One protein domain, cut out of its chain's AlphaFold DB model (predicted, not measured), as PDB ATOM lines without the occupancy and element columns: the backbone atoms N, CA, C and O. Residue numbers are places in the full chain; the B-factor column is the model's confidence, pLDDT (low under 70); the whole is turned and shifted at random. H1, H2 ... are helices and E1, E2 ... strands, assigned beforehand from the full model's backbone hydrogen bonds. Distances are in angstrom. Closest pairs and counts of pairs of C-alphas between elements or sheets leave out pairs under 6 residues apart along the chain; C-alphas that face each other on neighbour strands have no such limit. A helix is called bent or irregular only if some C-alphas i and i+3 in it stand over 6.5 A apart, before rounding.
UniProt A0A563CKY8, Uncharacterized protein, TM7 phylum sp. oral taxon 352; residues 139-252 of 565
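Overview. This is residues 139 to 252 of the 565 residues of an uncharacterized protein of TM7 phylum sp. oral taxon 352 (UniProt A0A563CKY8). A strongly twisted antiparallel sheet of five strands, with long, sharply bent E1 and E2, has a helical hairpin, H1 and H2, packed side by side over one face. The meander E1 E2 E3 E4, each strand the antiparallel neighbour of the one before, coils round until E4 pairs with E1 again, and E5 lies at the sheet's edge beside the other part of E1. The 114 printed residues hold two named helices and then five named strands, in the order H1 H2 E1 E2 E3 E4 E5; the class is mixed, helices and strands. The whole is compact, with a radius of gyration of the C-alphas of 13.8 A and spans of 39 by 30 by 26 A.

Along the chain. In the sheet, E1 is residues 185 to 196, 19.4 A from first to last C-alpha, and bends by 118 degrees at residue 188. E2, the longest strand, is residues 199 to 221; it bends by 142 degrees at residue 206 and its ends are 14.5 A apart. E3 is residues 224 to 231, 21.6 A, E4 residues 237 to 241, and E5 residues 246 to 251, ending with C-alpha 251 at (223.707, 305.839, 383.305). Helix H1 is residues 139 to 155, 24.0 A, beginning with C-alpha 139 at (217.991, 297.958, 376.956). H2 is residues 162 to 177, 22.1 A.

Arrangement. The sheet is branched, and E1 has three neighbours. E2 lies on one side of E1, beside residues 185 to 196, with N 187 and O 211 at 2.9 A, within hydrogen-bond range. On the other side lie E4, beside residues 192 to 196, with N 193 and O 240 at 2.8 A, and the edge strand E5, beside residues 185 to 189, with N 186 and O 250 at 2.8 A. E3 pairs with E2 through N 219 and O 226, 2.9 A, and with E4 through N 229 and O 239, 2.9 A. H1 is on the sheet at a height of 8.0 A, over E3 and, only just, over E5, on which 3 of its C-alphas fall; its closest C-alphas to E3 are Glu 151 and Arg 224, 5.4 A. H2 is on the same face, also at 8.0 A, over E2 and slantwise to the strands, at 56 degrees to E2 on the local plane; the closest C-alphas are Asn 173 and Phe 218, 6.0 A. H1 and H2 touch, closest at the C-alphas of Tyr 146 and Ile 172, 6.3 A, at a shallow tilt of 9 degrees, opposite ways. In both helices every O i to N i+4 pair is within hydrogen-bond range. E3 and E5 are apart.

Size, cuts and confidence. The two C-alphas farthest apart, those of Asp 158 and Lys 233, are 39.8 A apart. The printed part has no cut and no long link. The mean pLDDT of the printed part is 71.0; among the residues under 70 are 139 to 169 and 174 to 184.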
ATOM      1  N   CYS A 139     217.417 298.661 375.803       56.00
ATOM      2  CA  CYS A 139     217.991 297.958 376.956       56.00
ATOM      3  C   CYS A 139     216.904 297.498 377.943       56.00
ATOM      4  O   CYS A 139     216.908 296.349 378.375       56.00
ATOM      5  N   VAL A 140     215.908 298.348 378.209       56.16
ATOM      6  CA  VAL A 140     214.773 298.024 379.084       56.16
ATOM      7  C   VAL A 140     213.892 296.937 378.468       56.16
ATOM      8  O   VAL A 140     213.466 296.031 379.179       56.16
ATOM      9  N   ARG A 141     213.644 296.982 377.151       57.56
ATOM     10  CA  ARG A 141     212.863 295.943 376.454       57.56
ATOM     11  C   ARG A 141     213.552 294.582 376.481       57.56
ATOM     12  O   ARG A 141     212.892 293.596 376.787       57.56
ATOM     13  N   LYS A 142     214.866 294.536 376.237       54.62
ATOM     14  CA  LYS A 142     215.667 293.308 376.352       54.62
ATOM     15  C   LYS A 142     215.603 292.730 377.762       54.62
ATOM     16  O   LYS A 142     215.236 291.575 377.927       54.62
ATOM     17  N   LEU A 143     215.906 293.540 378.776       54.94
ATOM     18  CA  LEU A 143     215.876 293.099 380.171       54.94
ATOM     19  C   LEU A 143     214.480 292.628 380.598       54.94
ATOM     20  O   LEU A 143     214.370 291.664 381.347       54.94
ATOM     21  N   ARG A 144     213.414 293.267 380.101       64.25
ATOM     22  CA  ARG A 144     212.037 292.819 380.336       64.25
ATOM     23  C   ARG A 144     211.760 291.474 379.668       64.25
ATOM     24  O   ARG A 144     211.263 290.588 380.340       64.25
ATOM     25  N   HIS A 145     212.148 291.298 378.406       58.75
ATOM     26  CA  HIS A 145     211.998 290.022 377.706       58.75
ATOM     27  C   HIS A 145     212.722 288.879 378.432       58.75
ATOM     28  O   HIS A 145     212.133 287.825 378.652       58.75
ATOM     29  N   TYR A 146     213.968 289.101 378.864       56.38
ATOM     30  CA  TYR A 146     214.703 288.115 379.659       56.38
ATOM     31  C   TYR A 146     214.032 287.852 381.008       56.38
ATOM     32  O   TYR A 146     213.896 286.697 381.396       56.38
ATOM     33  N   ALA A 147     213.566 288.890 381.706       61.31
ATOM     34  CA  ALA A 147     212.843 288.725 382.963       61.31
ATOM     35  C   ALA A 147     211.553 287.906 382.787       61.31
ATOM     36  O   ALA A 147     211.326 286.979 383.562       61.31
ATOM     37  N   ASP A 148     210.763 288.196 381.749       62.69
ATOM     38  CA  ASP A 148     209.513 287.501 381.432       62.69
ATOM     39  C   ASP A 148     209.783 286.038 381.042       62.69
ATOM     40  O   ASP A 148     209.098 285.135 381.519       62.69
ATOM     41  N   LYS A 149     210.828 285.777 380.242       59.72
ATOM     42  CA  LYS A 149     211.261 284.415 379.893       59.72
ATOM     43  C   LYS A 149     211.719 283.628 381.118       59.72
ATOM     44  O   LYS A 149     211.343 282.473 381.283       59.72
ATOM     45  N   ILE A 150     212.494 284.251 381.998       61.94
ATOM     46  CA  ILE A 150     212.957 283.628 383.242       61.94
ATOM     47  C   ILE A 150     211.772 283.339 384.184       61.94
ATOM     48  O   ILE A 150     211.734 282.274 384.800       61.94
ATOM     49  N   GLU A 151     210.787 284.241 384.275       64.25
ATOM     50  CA  GLU A 151     209.554 284.042 385.053       64.25
ATOM     51  C   GLU A 151     208.672 282.928 384.461       64.25
ATOM     52  O   GLU A 151     208.162 282.091 385.208       64.25
ATOM     53  N   GLU A 152     208.536 282.857 383.132       62.97
ATOM     54  CA  GLU A 152     207.795 281.807 382.421       62.97
ATOM     55  C   GLU A 152     208.366 280.418 382.739       62.97
ATOM     56  O   GLU A 152     207.642 279.536 383.207       62.97
ATOM     57  N   VAL A 153     209.680 280.235 382.571       57.97
ATOM     58  CA  VAL A 153     210.343 278.944 382.821       57.97
ATOM     59  C   VAL A 153     210.300 278.590 384.321       57.97
ATOM     60  O   VAL A 153     210.124 277.425 384.687       57.97
ATOM     61  N   ALA A 154     210.372 279.580 385.218       57.69
ATOM     62  CA  ALA A 154     210.280 279.351 386.663       57.69
ATOM     63  C   ALA A 154     208.857 278.960 387.104       57.69
ATOM     64  O   ALA A 154     208.692 278.084 387.958       57.69
ATOM     65  N   GLY A 155     207.829 279.565 386.500       56.28
ATOM     66  CA  GLY A 155     206.414 279.354 386.820       56.28
ATOM     67  C   GLY A 155     205.858 277.989 386.401       56.28
ATOM     68  O   GLY A 155     204.931 277.487 387.043       56.28
ATOM     69  N   VAL A 156     206.440 277.348 385.381       55.00
ATOM     70  CA  VAL A 156     206.069 275.985 384.935       55.00
ATOM     71  C   VAL A 156     206.591 274.901 385.897       55.00
ATOM     72  O   VAL A 156     206.155 273.751 385.858       55.00
ATOM     73  N   GLY A 157     207.432 275.280 386.867       51.94
ATOM     74  CA  GLY A 157     207.971 274.376 387.882       51.94
ATOM     75  C   GLY A 157     209.200 273.591 387.424       51.94
ATOM     76  O   GLY A 157     209.628 272.695 388.156       51.94
ATOM     77  N   ASP A 158     209.768 273.954 386.269       48.06
ATOM     78  CA  ASP A 158     210.924 273.305 385.639       48.06
ATOM     79  C   ASP A 158     212.277 273.815 386.166       48.06
ATOM     80  O   ASP A 158     213.288 273.135 386.013       48.06
ATOM     81  N   ILE A 159     212.315 274.950 386.878       53.78
ATOM     82  CA  ILE A 159     213.548 275.489 387.488       53.78
ATOM     83  C   ILE A 159     213.523 275.308 389.012       53.78
ATOM     84  O   ILE A 159     213.264 276.247 389.781       53.78
ATOM     85  N   GLN A 160     213.766 274.079 389.473       54.69
ATOM     86  CA  GLN A 160     213.791 273.762 390.910       54.69
ATOM     87  C   GLN A 160     215.188 273.749 391.530       54.69
ATOM     88  O   GLN A 160     215.295 273.927 392.747       54.69
ATOM     89  N   ASP A 161     216.252 273.539 390.756       69.25
ATOM     90  CA  ASP A 161     217.605 273.511 391.302       69.25
ATOM     91  C   ASP A 161     218.262 274.902 391.309       69.25
ATOM     92  O   ASP A 161     217.984 275.783 390.494       69.25
ATOM     93  N   ALA A 162     219.112 275.117 392.312       67.38
ATOM     94  CA  ALA A 162     219.749 276.406 392.560       67.38
ATOM     95  C   ALA A 162     220.796 276.778 391.495       67.38
ATOM     96  O   ALA A 162     221.132 277.951 391.379       67.38
ATOM     97  N   GLU A 163     221.311 275.800 390.745       68.69
ATOM     98  CA  GLU A 163     222.364 276.005 389.752       68.69
ATOM     99  C   GLU A 163     221.769 276.597 388.470       68.69
ATOM    100  O   GLU A 163     222.230 277.641 388.013       68.69
ATOM    101  N   SER A 164     220.656 276.044 387.978       63.41
ATOM    102  CA  SER A 164     219.898 276.621 386.859       63.41
ATOM    103  C   SER A 164     219.330 278.006 387.180       63.41
ATOM    104  O   SER A 164     219.371 278.901 386.338       63.41
ATOM    105  N   ARG A 165     218.856 278.228 388.416       66.69
ATOM    106  CA  ARG A 165     218.409 279.560 388.868       66.69
ATOM    107  C   ARG A 165     219.538 280.589 388.869       66.69
ATOM    108  O   ARG A 165     219.286 281.751 388.561       66.69
ATOM    109  N   GLN A 166     220.748 280.187 389.253       68.56
ATOM    110  CA  GLN A 166     221.902 281.082 389.256       68.56
ATOM    111  C   GLN A 166     222.321 281.433 387.827       68.56
ATOM    112  O   GLN A 166     222.506 282.606 387.530       68.56
ATOM    113  N   LEU A 167     222.375 280.440 386.939       67.06
ATOM    114  CA  LEU A 167     222.809 280.617 385.554       67.06
ATOM    115  C   LEU A 167     221.910 281.598 384.782       67.06
ATOM    116  O   LEU A 167     222.408 282.484 384.100       67.06
ATOM    117  N   LEU A 168     220.591 281.525 384.985       65.12
ATOM    118  CA  LEU A 168     219.635 282.471 384.391       65.12
ATOM    119  C   LEU A 168     219.772 283.900 384.941       65.12
ATOM    120  O   LEU A 168     219.573 284.875 384.217       65.12
ATOM    121  N   ILE A 169     220.106 284.039 386.229       67.94
ATOM    122  CA  ILE A 169     220.383 285.352 386.826       67.94
ATOM    123  C   ILE A 169     221.698 285.928 386.305       67.94
ATOM    124  O   ILE A 169     221.792 287.141 386.123       67.94
ATOM    125  N   ASP A 170     222.699 285.090 386.063       70.25
ATOM    126  CA  ASP A 170     223.967 285.528 385.488       70.25
ATOM    127  C   ASP A 170     223.748 286.034 384.049       70.25
ATOM    128  O   ASP A 170     224.187 287.133 383.729       70.25
ATOM    129  N   GLU A 171     222.941 285.342 383.237       65.12
ATOM    130  CA  GLU A 171     222.599 285.769 381.869       65.12
ATOM    131  C   GLU A 171     221.896 287.139 381.814       65.12
ATOM    132  O   GLU A 171     222.287 288.014 381.039       65.12
ATOM    133  N   ILE A 172     220.875 287.374 382.648       60.25
ATOM    134  CA  ILE A 172     220.201 288.686 382.678       60.25
ATOM    135  C   ILE A 172     221.109 289.787 383.258       60.25
ATOM    136  O   ILE A 172     220.992 290.950 382.864       60.25
ATOM    137  N   ASN A 173     222.039 289.442 384.159       71.12
ATOM    138  CA  ASN A 173     223.049 290.373 384.665       71.12
ATOM    139  C   ASN A 173     224.115 290.710 383.618       71.12
ATOM    140  O   ASN A 173     224.541 291.858 383.563       71.12
ATOM    141  N   ASP A 174     224.503 289.774 382.755       67.38
ATOM    142  CA  ASP A 174     225.414 290.049 381.641       67.38
ATOM    143  C   ASP A 174     224.806 291.073 380.674       67.38
ATOM    144  O   ASP A 174     225.470 292.033 380.289       67.38
ATOM    145  N   VAL A 175     223.506 290.956 380.380       57.47
ATOM    146  CA  VAL A 175     222.772 291.955 379.582       57.47
ATOM    147  C   VAL A 175     222.677 293.302 380.308       57.47
ATOM    148  O   VAL A 175     222.747 294.356 379.677       57.47
ATOM    149  N   LEU A 176     222.524 293.302 381.636       63.03
ATOM    150  CA  LEU A 176     222.546 294.529 382.440       63.03
ATOM    151  C   LEU A 176     223.930 295.204 382.408       63.03
ATOM    152  O   LEU A 176     223.998 296.431 382.327       63.03
ATOM    153  N   ASN A 177     225.007 294.415 382.422       68.06
ATOM    154  CA  ASN A 177     226.396 294.876 382.360       68.06
ATOM    155  C   ASN A 177     226.756 295.521 381.008       68.06
ATOM    156  O   ASN A 177     227.727 296.271 380.938       68.06
ATOM    157  N   GLU A 178     225.971 295.294 379.945       62.69
ATOM    158  CA  GLU A 178     226.113 296.025 378.673       62.69
ATOM    159  C   GLU A 178     225.797 297.526 378.819       62.69
ATOM    160  O   GLU A 178     226.178 298.328 377.963       62.69
ATOM    161  N   ILE A 179     225.092 297.935 379.884       59.28
ATOM    162  CA  ILE A 179     224.839 299.347 380.183       59.28
ATOM    163  C   ILE A 179     226.079 299.918 380.893       59.28
ATOM    164  O   ILE A 179     226.399 299.486 381.997       59.28
ATOM    165  N   PRO A 180     226.771 300.928 380.341       56.38
ATOM    166  CA  PRO A 180     227.963 301.487 380.978       56.38
ATOM    167  C   PRO A 180     227.578 302.367 382.181       56.38
ATOM    168  O   PRO A 180     227.261 303.539 382.012       56.38
ATOM    169  N   TYR A 181     227.592 301.825 383.406       61.34
ATOM    170  CA  TYR A 181     227.134 302.521 384.627       61.34
ATOM    171  C   TYR A 181     228.231 302.800 385.671       61.34
ATOM    172  O   TYR A 181     227.942 302.848 386.864       61.34
ATOM    173  N   ASP A 182     229.481 303.052 385.269       58.97
ATOM    174  CA  ASP A 182     230.624 303.357 386.161       58.97
ATOM    175  C   ASP A 182     230.333 304.338 387.329       58.97
ATOM    176  O   ASP A 182     231.016 304.302 388.355       58.97
ATOM    177  N   GLY A 183     229.357 305.244 387.167       56.62
ATOM    178  CA  GLY A 183     228.906 306.251 388.142       56.62
ATOM    179  C   GLY A 183     227.570 305.949 388.849       56.62
ATOM    180  O   GLY A 183     227.042 306.808 389.554       56.62
ATOM    181  N   GLY A 184     227.019 304.750 388.667       69.75
ATOM    182  CA  GLY A 184     225.667 304.371 389.069       69.75
ATOM    183  C   GLY A 184     224.659 304.480 387.922       69.75
ATOM    184  O   GLY A 184     224.950 305.002 386.845       69.75
ATOM    185  N   ILE A 185     223.454 303.969 388.156       77.12
ATOM    186  CA  ILE A 185     222.352 303.953 387.195       77.12
ATOM    187  C   ILE A 185     221.185 304.793 387.712       77.12
ATOM    188  O   ILE A 185     220.858 304.796 388.904       77.12
ATOM    189  N   GLN A 186     220.556 305.523 386.800       82.50
ATOM    190  CA  GLN A 186     219.278 306.167 387.008       82.50
ATOM    191  C   GLN A 186     218.178 305.287 386.414       82.50
ATOM    192  O   GLN A 186     218.176 304.992 385.223       82.50
ATOM    193  N   VAL A 187     217.220 304.889 387.247       82.31
ATOM    194  CA  VAL A 187     216.076 304.071 386.834       82.31
ATOM    195  C   VAL A 187     214.811 304.886 387.027       82.31
ATOM    196  O   VAL A 187     214.489 305.309 388.139       82.31
ATOM    197  N   LYS A 188     214.073 305.093 385.942       85.56
ATOM    198  CA  LYS A 188     212.724 305.646 385.996       85.56
ATOM    199  C   LYS A 188     211.745 304.491 386.129       85.56
ATOM    200  O   LYS A 188     211.703 303.631 385.255       85.56
ATOM    201  N   CYS A 189     210.943 304.471 387.185       84.44
ATOM    202  CA  CYS A 189     210.023 303.369 387.457       84.44
ATOM    203  C   CYS A 189     208.669 303.845 387.991       84.44
ATOM    204  O   CYS A 189     208.561 304.909 388.601       84.44
ATOM    205  N   GLN A 190     207.632 303.039 387.782       84.19
ATOM    206  CA  GLN A 190     206.278 303.300 388.270       84.19
ATOM    207  C   GLN A 190     206.092 302.871 389.733       84.19
ATOM    208  O   GLN A 190     205.386 303.537 390.489       84.19
ATOM    209  N   ALA A 191     206.741 301.782 390.146       84.12
ATOM    210  CA  ALA A 191     206.679 301.248 391.501       84.12
ATOM    211  C   ALA A 191     208.029 300.646 391.903       84.12
ATOM    212  O   ALA A 191     208.775 300.151 391.060       84.12
ATOM    213  N   TYR A 192     208.349 300.702 393.197       86.69
ATOM    214  CA  TYR A 192     209.574 300.123 393.747       86.69
ATOM    215  C   TYR A 192     209.418 299.782 395.233       86.69
ATOM    216  O   TYR A 192     208.529 300.272 395.931       86.69
ATOM    217  N   LYS A 193     210.308 298.938 395.752       85.69
ATOM    218  CA  LYS A 193     210.438 298.671 397.189       85.69
ATOM    219  C   LYS A 193     211.730 299.276 397.712       85.69
ATOM    220  O   LYS A 193     212.733 299.317 397.005       85.69
ATOM    221  N   VAL A 194     211.711 299.727 398.964       83.19
ATOM    222  CA  VAL A 194     212.918 300.178 399.671       83.19
ATOM    223  C   VAL A 194     213.166 299.274 400.862       83.19
ATOM    224  O   VAL A 194     212.303 299.133 401.735       83.19
ATOM    225  N   LYS A 195     214.366 298.706 400.926       80.75
ATOM    226  CA  LYS A 195     214.839 297.880 402.032       80.75
ATOM    227  C   LYS A 195     215.816 298.676 402.886       80.75
ATOM    228  O   LYS A 195     216.853 299.104 402.392       80.75
ATOM    229  N   ILE A 196     215.486 298.877 404.162       78.56
ATOM    230  CA  ILE A 196     216.356 299.531 405.155       78.56
ATOM    231  C   ILE A 196     216.395 298.642 406.396       78.56
ATOM    232  O   ILE A 196     215.344 298.300 406.940       78.56
ATOM    233  N   ASP A 197     217.591 298.252 406.844       65.50
ATOM    234  CA  ASP A 197     217.797 297.433 408.053       65.50
ATOM    235  C   ASP A 197     216.913 296.162 408.109       65.50
ATOM    236  O   ASP A 197     216.373 295.791 409.154       65.50
ATOM    237  N   GLY A 198     216.719 295.499 406.962       60.88
ATOM    238  CA  GLY A 198     215.922 294.270 406.848       60.88
ATOM    239  C   GLY A 198     214.400 294.464 406.898       60.88
ATOM    240  O   GLY A 198     213.669 293.476 406.930       60.88
ATOM    241  N   ARG A 199     213.903 295.708 406.897       67.19
ATOM    242  CA  ARG A 199     212.483 296.020 406.679       67.19
ATOM    243  C   ARG A 199     212.275 296.500 405.249       67.19
ATOM    244  O   ARG A 199     212.914 297.461 404.829       67.19
ATOM    245  N   GLU A 200     211.361 295.851 404.542       72.88
ATOM    246  CA  GLU A 200     210.918 296.250 403.207       72.88
ATOM    247  C   GLU A 200     209.647 297.095 403.314       72.88
ATOM    248  O   GLU A 200     208.679 296.698 403.966       72.88
ATOM    249  N   ASN A 201     209.656 298.266 402.683       75.38
ATOM    250  CA  ASN A 201     208.471 299.099 402.515       75.38
ATOM    251  C   ASN A 201     208.162 299.226 401.022       75.38
ATOM    252  O   ASN A 201     209.037 299.601 400.239       75.38
ATOM    253  N   ASN A 202     206.917 298.943 400.644       75.56
ATOM    254  CA  ASN A 202     206.442 299.150 399.280       75.56
ATOM    255  C   ASN A 202     206.186 300.643 399.054       75.56
ATOM    256  O   ASN A 202     205.510 301.283 399.866       75.56
ATOM    257  N   VAL A 203     206.710 301.178 397.954       69.56
ATOM    258  CA  VAL A 203     206.466 302.546 397.507       69.56
ATOM    259  C   VAL A 203     205.802 302.474 396.136       69.56
ATOM    260  O   VAL A 203     206.434 302.209 395.118       69.56
ATOM    261  N   GLU A 204     204.492 302.696 396.137       63.50
ATOM    262  CA  GLU A 204     203.688 302.855 394.928       63.50
ATOM    263  C   GLU A 204     203.288 304.330 394.837       63.50
ATOM    264  O   GLU A 204     202.620 304.848 395.738       63.50
ATOM    265  N   ASP A 205     203.724 305.014 393.779       58.41
ATOM    266  CA  ASP A 205     203.361 306.406 393.509       58.41
ATOM    267  C   ASP A 205     202.583 306.489 392.186       58.41
ATOM    268  O   ASP A 205     202.785 305.710 391.253       58.41
ATOM    269  N   ALA A 206     201.646 307.432 392.105       55.12
ATOM    270  CA  ALA A 206     200.877 307.671 390.886       55.12
ATOM    271  C   ALA A 206     201.754 308.275 389.776       55.12
ATOM    272  O   ALA A 206     201.446 308.116 388.595       55.12
ATOM    273  N   ASN A 207     202.841 308.956 390.149       66.00
ATOM    274  CA  ASN A 207     203.800 309.534 389.216       66.00
ATOM    275  C   ASN A 207     205.076 308.682 389.137       66.00
ATOM    276  O   ASN A 207     205.535 308.205 390.174       66.00
ATOM    277  N   PRO A 208     205.694 308.554 387.946       76.56
ATOM    278  CA  PRO A 208     206.982 307.888 387.795       76.56
ATOM    279  C   PRO A 208     208.041 308.462 388.737       76.56
ATOM    280  O   PRO A 208     208.301 309.670 388.732       76.56
ATOM    281  N   ALA A 209     208.667 307.588 389.516       80.50
ATOM    282  CA  ALA A 209     209.806 307.918 390.352       80.50
ATOM    283  C   ALA A 209     211.101 307.778 389.547       80.50
ATOM    284  O   ALA A 209     211.206 306.944 388.649       80.50
ATOM    285  N   VAL A 210     212.095 308.597 389.887       85.56
ATOM    286  CA  VAL A 210     213.450 308.501 389.343       85.56
ATOM    287  C   VAL A 210     214.374 308.128 390.493       85.56
ATOM    288  O   VAL A 210     214.560 308.908 391.430       85.56
ATOM    289  N   LEU A 211     214.898 306.912 390.435       84.25
ATOM    290  CA  LEU A 211     215.800 306.337 391.422       84.25
ATOM    291  C   LEU A 211     217.230 306.437 390.911       84.25
ATOM    292  O   LEU A 211     217.474 306.311 389.717       84.25
ATOM    293  N   SER A 212     218.173 306.648 391.820       82.25
ATOM    294  CA  SER A 212     219.598 306.688 391.501       82.25
ATOM    295  C   SER A 212     220.320 305.732 392.429       82.25
ATOM    296  O   SER A 212     220.216 305.874 393.652       82.25
ATOM    297  N   GLY A 213     221.033 304.763 391.860       77.88
ATOM    298  CA  GLY A 213     221.674 303.735 392.658       77.88
ATOM    299  C   GLY A 213     222.967 303.179 392.087       77.88
ATOM    300  O   GLY A 213     223.263 303.308 390.904       77.88
ATOM    301  N   TRP A 214     223.751 302.572 392.972       80.06
ATOM    302  CA  TRP A 214     225.016 301.913 392.669       80.06
ATOM    303  C   TRP A 214     224.846 300.404 392.589       80.06
ATOM    304  O   TRP A 214     224.010 299.845 393.300       80.06
ATOM    305  N   LEU A 215     225.724 299.770 391.804       78.88
ATOM    306  CA  LEU A 215     225.822 298.315 391.657       78.88
ATOM    307  C   LEU A 215     224.453 297.681 391.344       78.88
ATOM    308  O   LEU A 215     223.960 296.890 392.153       78.88
ATOM    309  N   PRO A 216     223.806 298.070 390.227       83.00
ATOM    310  CA  PRO A 216     222.572 297.425 389.822       83.00
ATOM    311  C   PRO A 216     222.837 295.941 389.550       83.00
ATOM    312  O   PRO A 216     223.826 295.593 388.911       83.00
ATOM    313  N   SER A 217     221.977 295.069 390.063       86.25
ATOM    314  CA  SER A 217     222.059 293.626 389.828       86.25
ATOM    315  C   SER A 217     220.687 292.982 389.948       86.25
ATOM    316  O   SER A 217     219.857 293.404 390.751       86.25
ATOM    317  N   PHE A 218     220.436 291.952 389.155       82.06
ATOM    318  CA  PHE A 218     219.265 291.108 389.287       82.06
ATOM    319  C   PHE A 218     219.471 290.068 390.374       82.06
ATOM    320  O   PHE A 218     220.496 289.387 390.431       82.06
ATOM    321  N   THR A 219     218.455 289.922 391.218       82.94
ATOM    322  CA  THR A 219     218.392 288.887 392.246       82.94
ATOM    323  C   THR A 219     217.019 288.228 392.253       82.94
ATOM    324  O   THR A 219     216.018 288.811 391.827       82.94
ATOM    325  N   TRP A 220     216.962 286.990 392.742       80.19
ATOM    326  CA  TRP A 220     215.696 286.290 392.925       80.19
ATOM    327  C   TRP A 220     214.930 286.848 394.117       80.19
ATOM    328  O   TRP A 220     215.397 286.801 395.258       80.19
ATOM    329  N   HIS A 221     213.700 287.271 393.854       74.69
ATOM    330  CA  HIS A 221     212.707 287.542 394.878       74.69
ATOM    331  C   HIS A 221     211.497 286.644 394.634       74.69
ATOM    332  O   HIS A 221     210.746 286.842 393.682       74.69
ATOM    333  N   ASP A 222     211.310 285.665 395.520       72.50
ATOM    334  CA  ASP A 222     210.345 284.575 395.353       72.50
ATOM    335  C   ASP A 222     210.621 283.787 394.053       72.50
ATOM    336  O   ASP A 222     211.651 283.115 393.974       72.50
ATOM    337  N   ASP A 223     209.753 283.894 393.043       69.88
ATOM    338  CA  ASP A 223     209.864 283.192 391.752       69.88
ATOM    339  C   ASP A 223     210.078 284.148 390.566       69.88
ATOM    340  O   ASP A 223     209.800 283.798 389.422       69.88
ATOM    341  N   ARG A 224     210.573 285.365 390.822       73.06
ATOM    342  CA  ARG A 224     210.825 286.356 389.769       73.06
ATOM    343  C   ARG A 224     212.152 287.099 389.945       73.06
ATOM    344  O   ARG A 224     212.545 287.387 391.085       73.06
ATOM    345  N   PRO A 225     212.831 287.441 388.841       73.12
ATOM    346  CA  PRO A 225     214.010 288.292 388.879       73.12
ATOM    347  C   PRO A 225     213.608 289.742 389.188       73.12
ATOM    348  O   PRO A 225     212.680 290.296 388.599       73.12
ATOM    349  N   VAL A 226     214.306 290.371 390.132       85.38
ATOM    350  CA  VAL A 226     214.079 291.762 390.549       85.38
ATOM    351  C   VAL A 226     215.394 292.525 390.492       85.38
ATOM    352  O   VAL A 226     216.422 292.031 390.954       85.38
ATOM    353  N   LEU A 227     215.352 293.739 389.945       86.88
ATOM    354  CA  LEU A 227     216.499 294.635 389.890       86.88
ATOM    355  C   LEU A 227     216.734 295.260 391.268       86.88
ATOM    356  O   LEU A 227     215.883 295.993 391.773       86.88
ATOM    357  N   GLU A 228     217.900 295.020 391.855       88.25
ATOM    358  CA  GLU A 228     218.360 295.648 393.090       88.25
ATOM    359  C   GLU A 228     219.468 296.668 392.822       88.25
ATOM    360  O   GLU A 228     220.367 296.425 392.024       88.25
ATOM    361  N   MET A 229     219.434 297.803 393.520       87.50
ATOM    362  CA  MET A 229     220.506 298.807 393.497       87.50
ATOM    363  C   MET A 229     220.607 299.540 394.841       87.50
ATOM    364  O   MET A 229     219.598 299.789 395.507       87.50
ATOM    365  N   PHE A 230     221.815 299.924 395.253       81.44
ATOM    366  CA  PHE A 230     222.024 300.683 396.493       81.44
ATOM    367  C   PHE A 230     221.729 302.164 396.286       81.44
ATOM    368  O   PHE A 230     222.284 302.762 395.373       81.44
ATOM    369  N   ASP A 231     220.932 302.789 397.153       79.25
ATOM    370  CA  ASP A 231     220.630 304.221 397.050       79.25
ATOM    371  C   ASP A 231     221.914 305.064 397.127       79.25
ATOM    372  O   ASP A 231     222.667 305.013 398.107       79.25
ATOM    373  N   ILE A 232     222.131 305.899 396.105       73.31
ATOM    374  CA  ILE A 232     223.266 306.826 396.023       73.31
ATOM    375  C   ILE A 232     223.314 307.802 397.205       73.31
ATOM    376  O   ILE A 232     224.393 308.217 397.627       73.31
ATOM    377  N   LYS A 233     222.155 308.159 397.776       74.56
ATOM    378  CA  LYS A 233     222.035 309.101 398.901       74.56
ATOM    379  C   LYS A 233     222.123 308.411 400.256       74.56
ATOM    380  O   LYS A 233     222.472 309.053 401.249       74.56
ATOM    381  N   ASN A 234     221.804 307.122 400.321       74.19
ATOM    382  CA  ASN A 234     221.788 306.356 401.554       74.19
ATOM    383  C   ASN A 234     222.276 304.925 401.318       74.19
ATOM    384  O   ASN A 234     221.491 304.024 401.056       74.19
ATOM    385  N   ARG A 235     223.566 304.691 401.565       65.50
ATOM    386  CA  ARG A 235     224.219 303.372 401.441       65.50
ATOM    387  C   ARG A 235     223.595 302.220 402.250       65.50
ATOM    388  O   ARG A 235     224.045 301.089 402.125       65.50
ATOM    389  N   PHE A 236     222.653 302.507 403.149       73.19
ATOM    390  CA  PHE A 236     221.931 301.507 403.944       73.19
ATOM    391  C   PHE A 236     220.530 301.201 403.395       73.19
ATOM    392  O   PHE A 236     219.803 300.407 403.993       73.19
ATOM    393  N   ALA A 237     220.138 301.854 402.300       77.31
ATOM    394  CA  ALA A 237     218.898 301.611 401.591       77.31
ATOM    395  C   ALA A 237     219.186 300.909 400.258       77.31
ATOM    396  O   ALA A 237     220.045 301.344 399.492       77.31
ATOM    397  N   THR A 238     218.438 299.845 399.984       84.25
ATOM    398  CA  THR A 238     218.437 299.157 398.688       84.25
ATOM    399  C   THR A 238     217.084 299.378 398.028       84.25
ATOM    400  O   THR A 238     216.044 299.180 398.666       84.25
ATOM    401  N   PHE A 239     217.093 299.822 396.776       86.62
ATOM    402  CA  PHE A 239     215.914 299.864 395.924       86.62
ATOM    403  C   PHE A 239     215.755 298.523 395.220       86.62
ATOM    404  O   PHE A 239     216.720 298.035 394.643       86.62
ATOM    405  N   CYS A 240     214.546 297.970 395.240       87.25
ATOM    406  CA  CYS A 240     214.183 296.766 394.498       87.25
ATOM    407  C   CYS A 240     213.067 297.133 393.507       87.25
ATOM    408  O   CYS A 240     212.011 297.620 393.928       87.25
ATOM    409  N   VAL A 241     213.290 296.929 392.211       85.69
ATOM    410  CA  VAL A 241     212.390 297.335 391.122       85.69
ATOM    411  C   VAL A 241     212.088 296.135 390.230       85.69
ATOM    412  O   VAL A 241     212.987 295.417 389.803       85.69
ATOM    413  N   ASP A 242     210.810 295.907 389.958       85.12
ATOM    414  CA  ASP A 242     210.363 294.881 389.015       85.12
ATOM    415  C   ASP A 242     210.497 295.417 387.578       85.12
ATOM    416  O   ASP A 242     210.181 296.582 387.317       85.12
ATOM    417  N   MET A 243     210.964 294.599 386.631       79.44
ATOM    418  CA  MET A 243     211.205 295.046 385.252       79.44
ATOM    419  C   MET A 243     209.945 295.486 384.513       79.44
ATOM    420  O   MET A 243     210.016 296.336 383.617       79.44
ATOM    421  N   LYS A 244     208.771 294.986 384.905       81.12
ATOM    422  CA  LYS A 244     207.498 295.494 384.373       81.12
ATOM    423  C   LYS A 244     207.249 296.957 384.754       81.12
ATOM    424  O   LYS A 244     206.608 297.686 384.005       81.12
ATOM    425  N   ASP A 245     207.788 297.384 385.896       80.75
ATOM    426  CA  ASP A 245     207.595 298.716 386.461       80.75
ATOM    427  C   ASP A 245     208.696 299.692 386.020       80.75
ATOM    428  O   ASP A 245     208.562 300.896 386.237       80.75
ATOM    429  N   VAL A 246     209.766 299.216 385.372       78.31
ATOM    430  CA  VAL A 246     210.810 300.067 384.782       78.31
ATOM    431  C   VAL A 246     210.316 300.709 383.488       78.31
ATOM    432  O   VAL A 246     209.891 300.043 382.550       78.31
ATOM    433  N   LEU A 247     210.411 302.029 383.408       77.38
ATOM    434  CA  LEU A 247     210.038 302.812 382.232       77.38
ATOM    435  C   LEU A 247     211.260 303.221 381.407       77.38
ATOM    436  O   LEU A 247     211.168 303.300 380.187       77.38
ATOM    437  N   ASP A 248     212.377 303.506 382.074       75.25
ATOM    438  CA  ASP A 248     213.616 303.976 381.454       75.25
ATOM    439  C   ASP A 248     214.814 303.646 382.358       75.25
ATOM    440  O   ASP A 248     214.675 303.584 383.585       75.25
ATOM    441  N   MET A 249     215.979 303.455 381.751       70.94
ATOM    442  CA  MET A 249     217.256 303.270 382.430       70.94
ATOM    443  C   MET A 249     218.335 304.053 381.695       70.94
ATOM    444  O   MET A 249     218.562 303.838 380.505       70.94
ATOM    445  N   ALA A 250     219.036 304.909 382.427       72.06
ATOM    446  CA  ALA A 250     220.147 305.690 381.908       72.06
ATOM    447  C   ALA A 250     221.321 305.645 382.891       72.06
ATOM    448  O   ALA A 250     221.098 305.604 384.105       72.06
ATOM    449  N   PRO A 251     222.571 305.655 382.416       67.62
ATOM    450  CA  PRO A 251     223.707 305.839 383.305       67.62
ATOM    451  C   PRO A 251     223.635 307.213 383.979       67.62
ATOM    452  O   PRO A 251     223.119 308.177 383.416       67.62
ATOM    453  N   ILE A 252     224.127 307.306 385.214       65.12
ATOM    454  CA  ILE A 252     224.316 308.606 385.858       65.12
ATOM    455  C   ILE A 252     225.569 309.224 385.242       65.12
ATOM    456  O   ILE A 252     226.678 308.738 385.480       65.12
TER     457      ILE A 252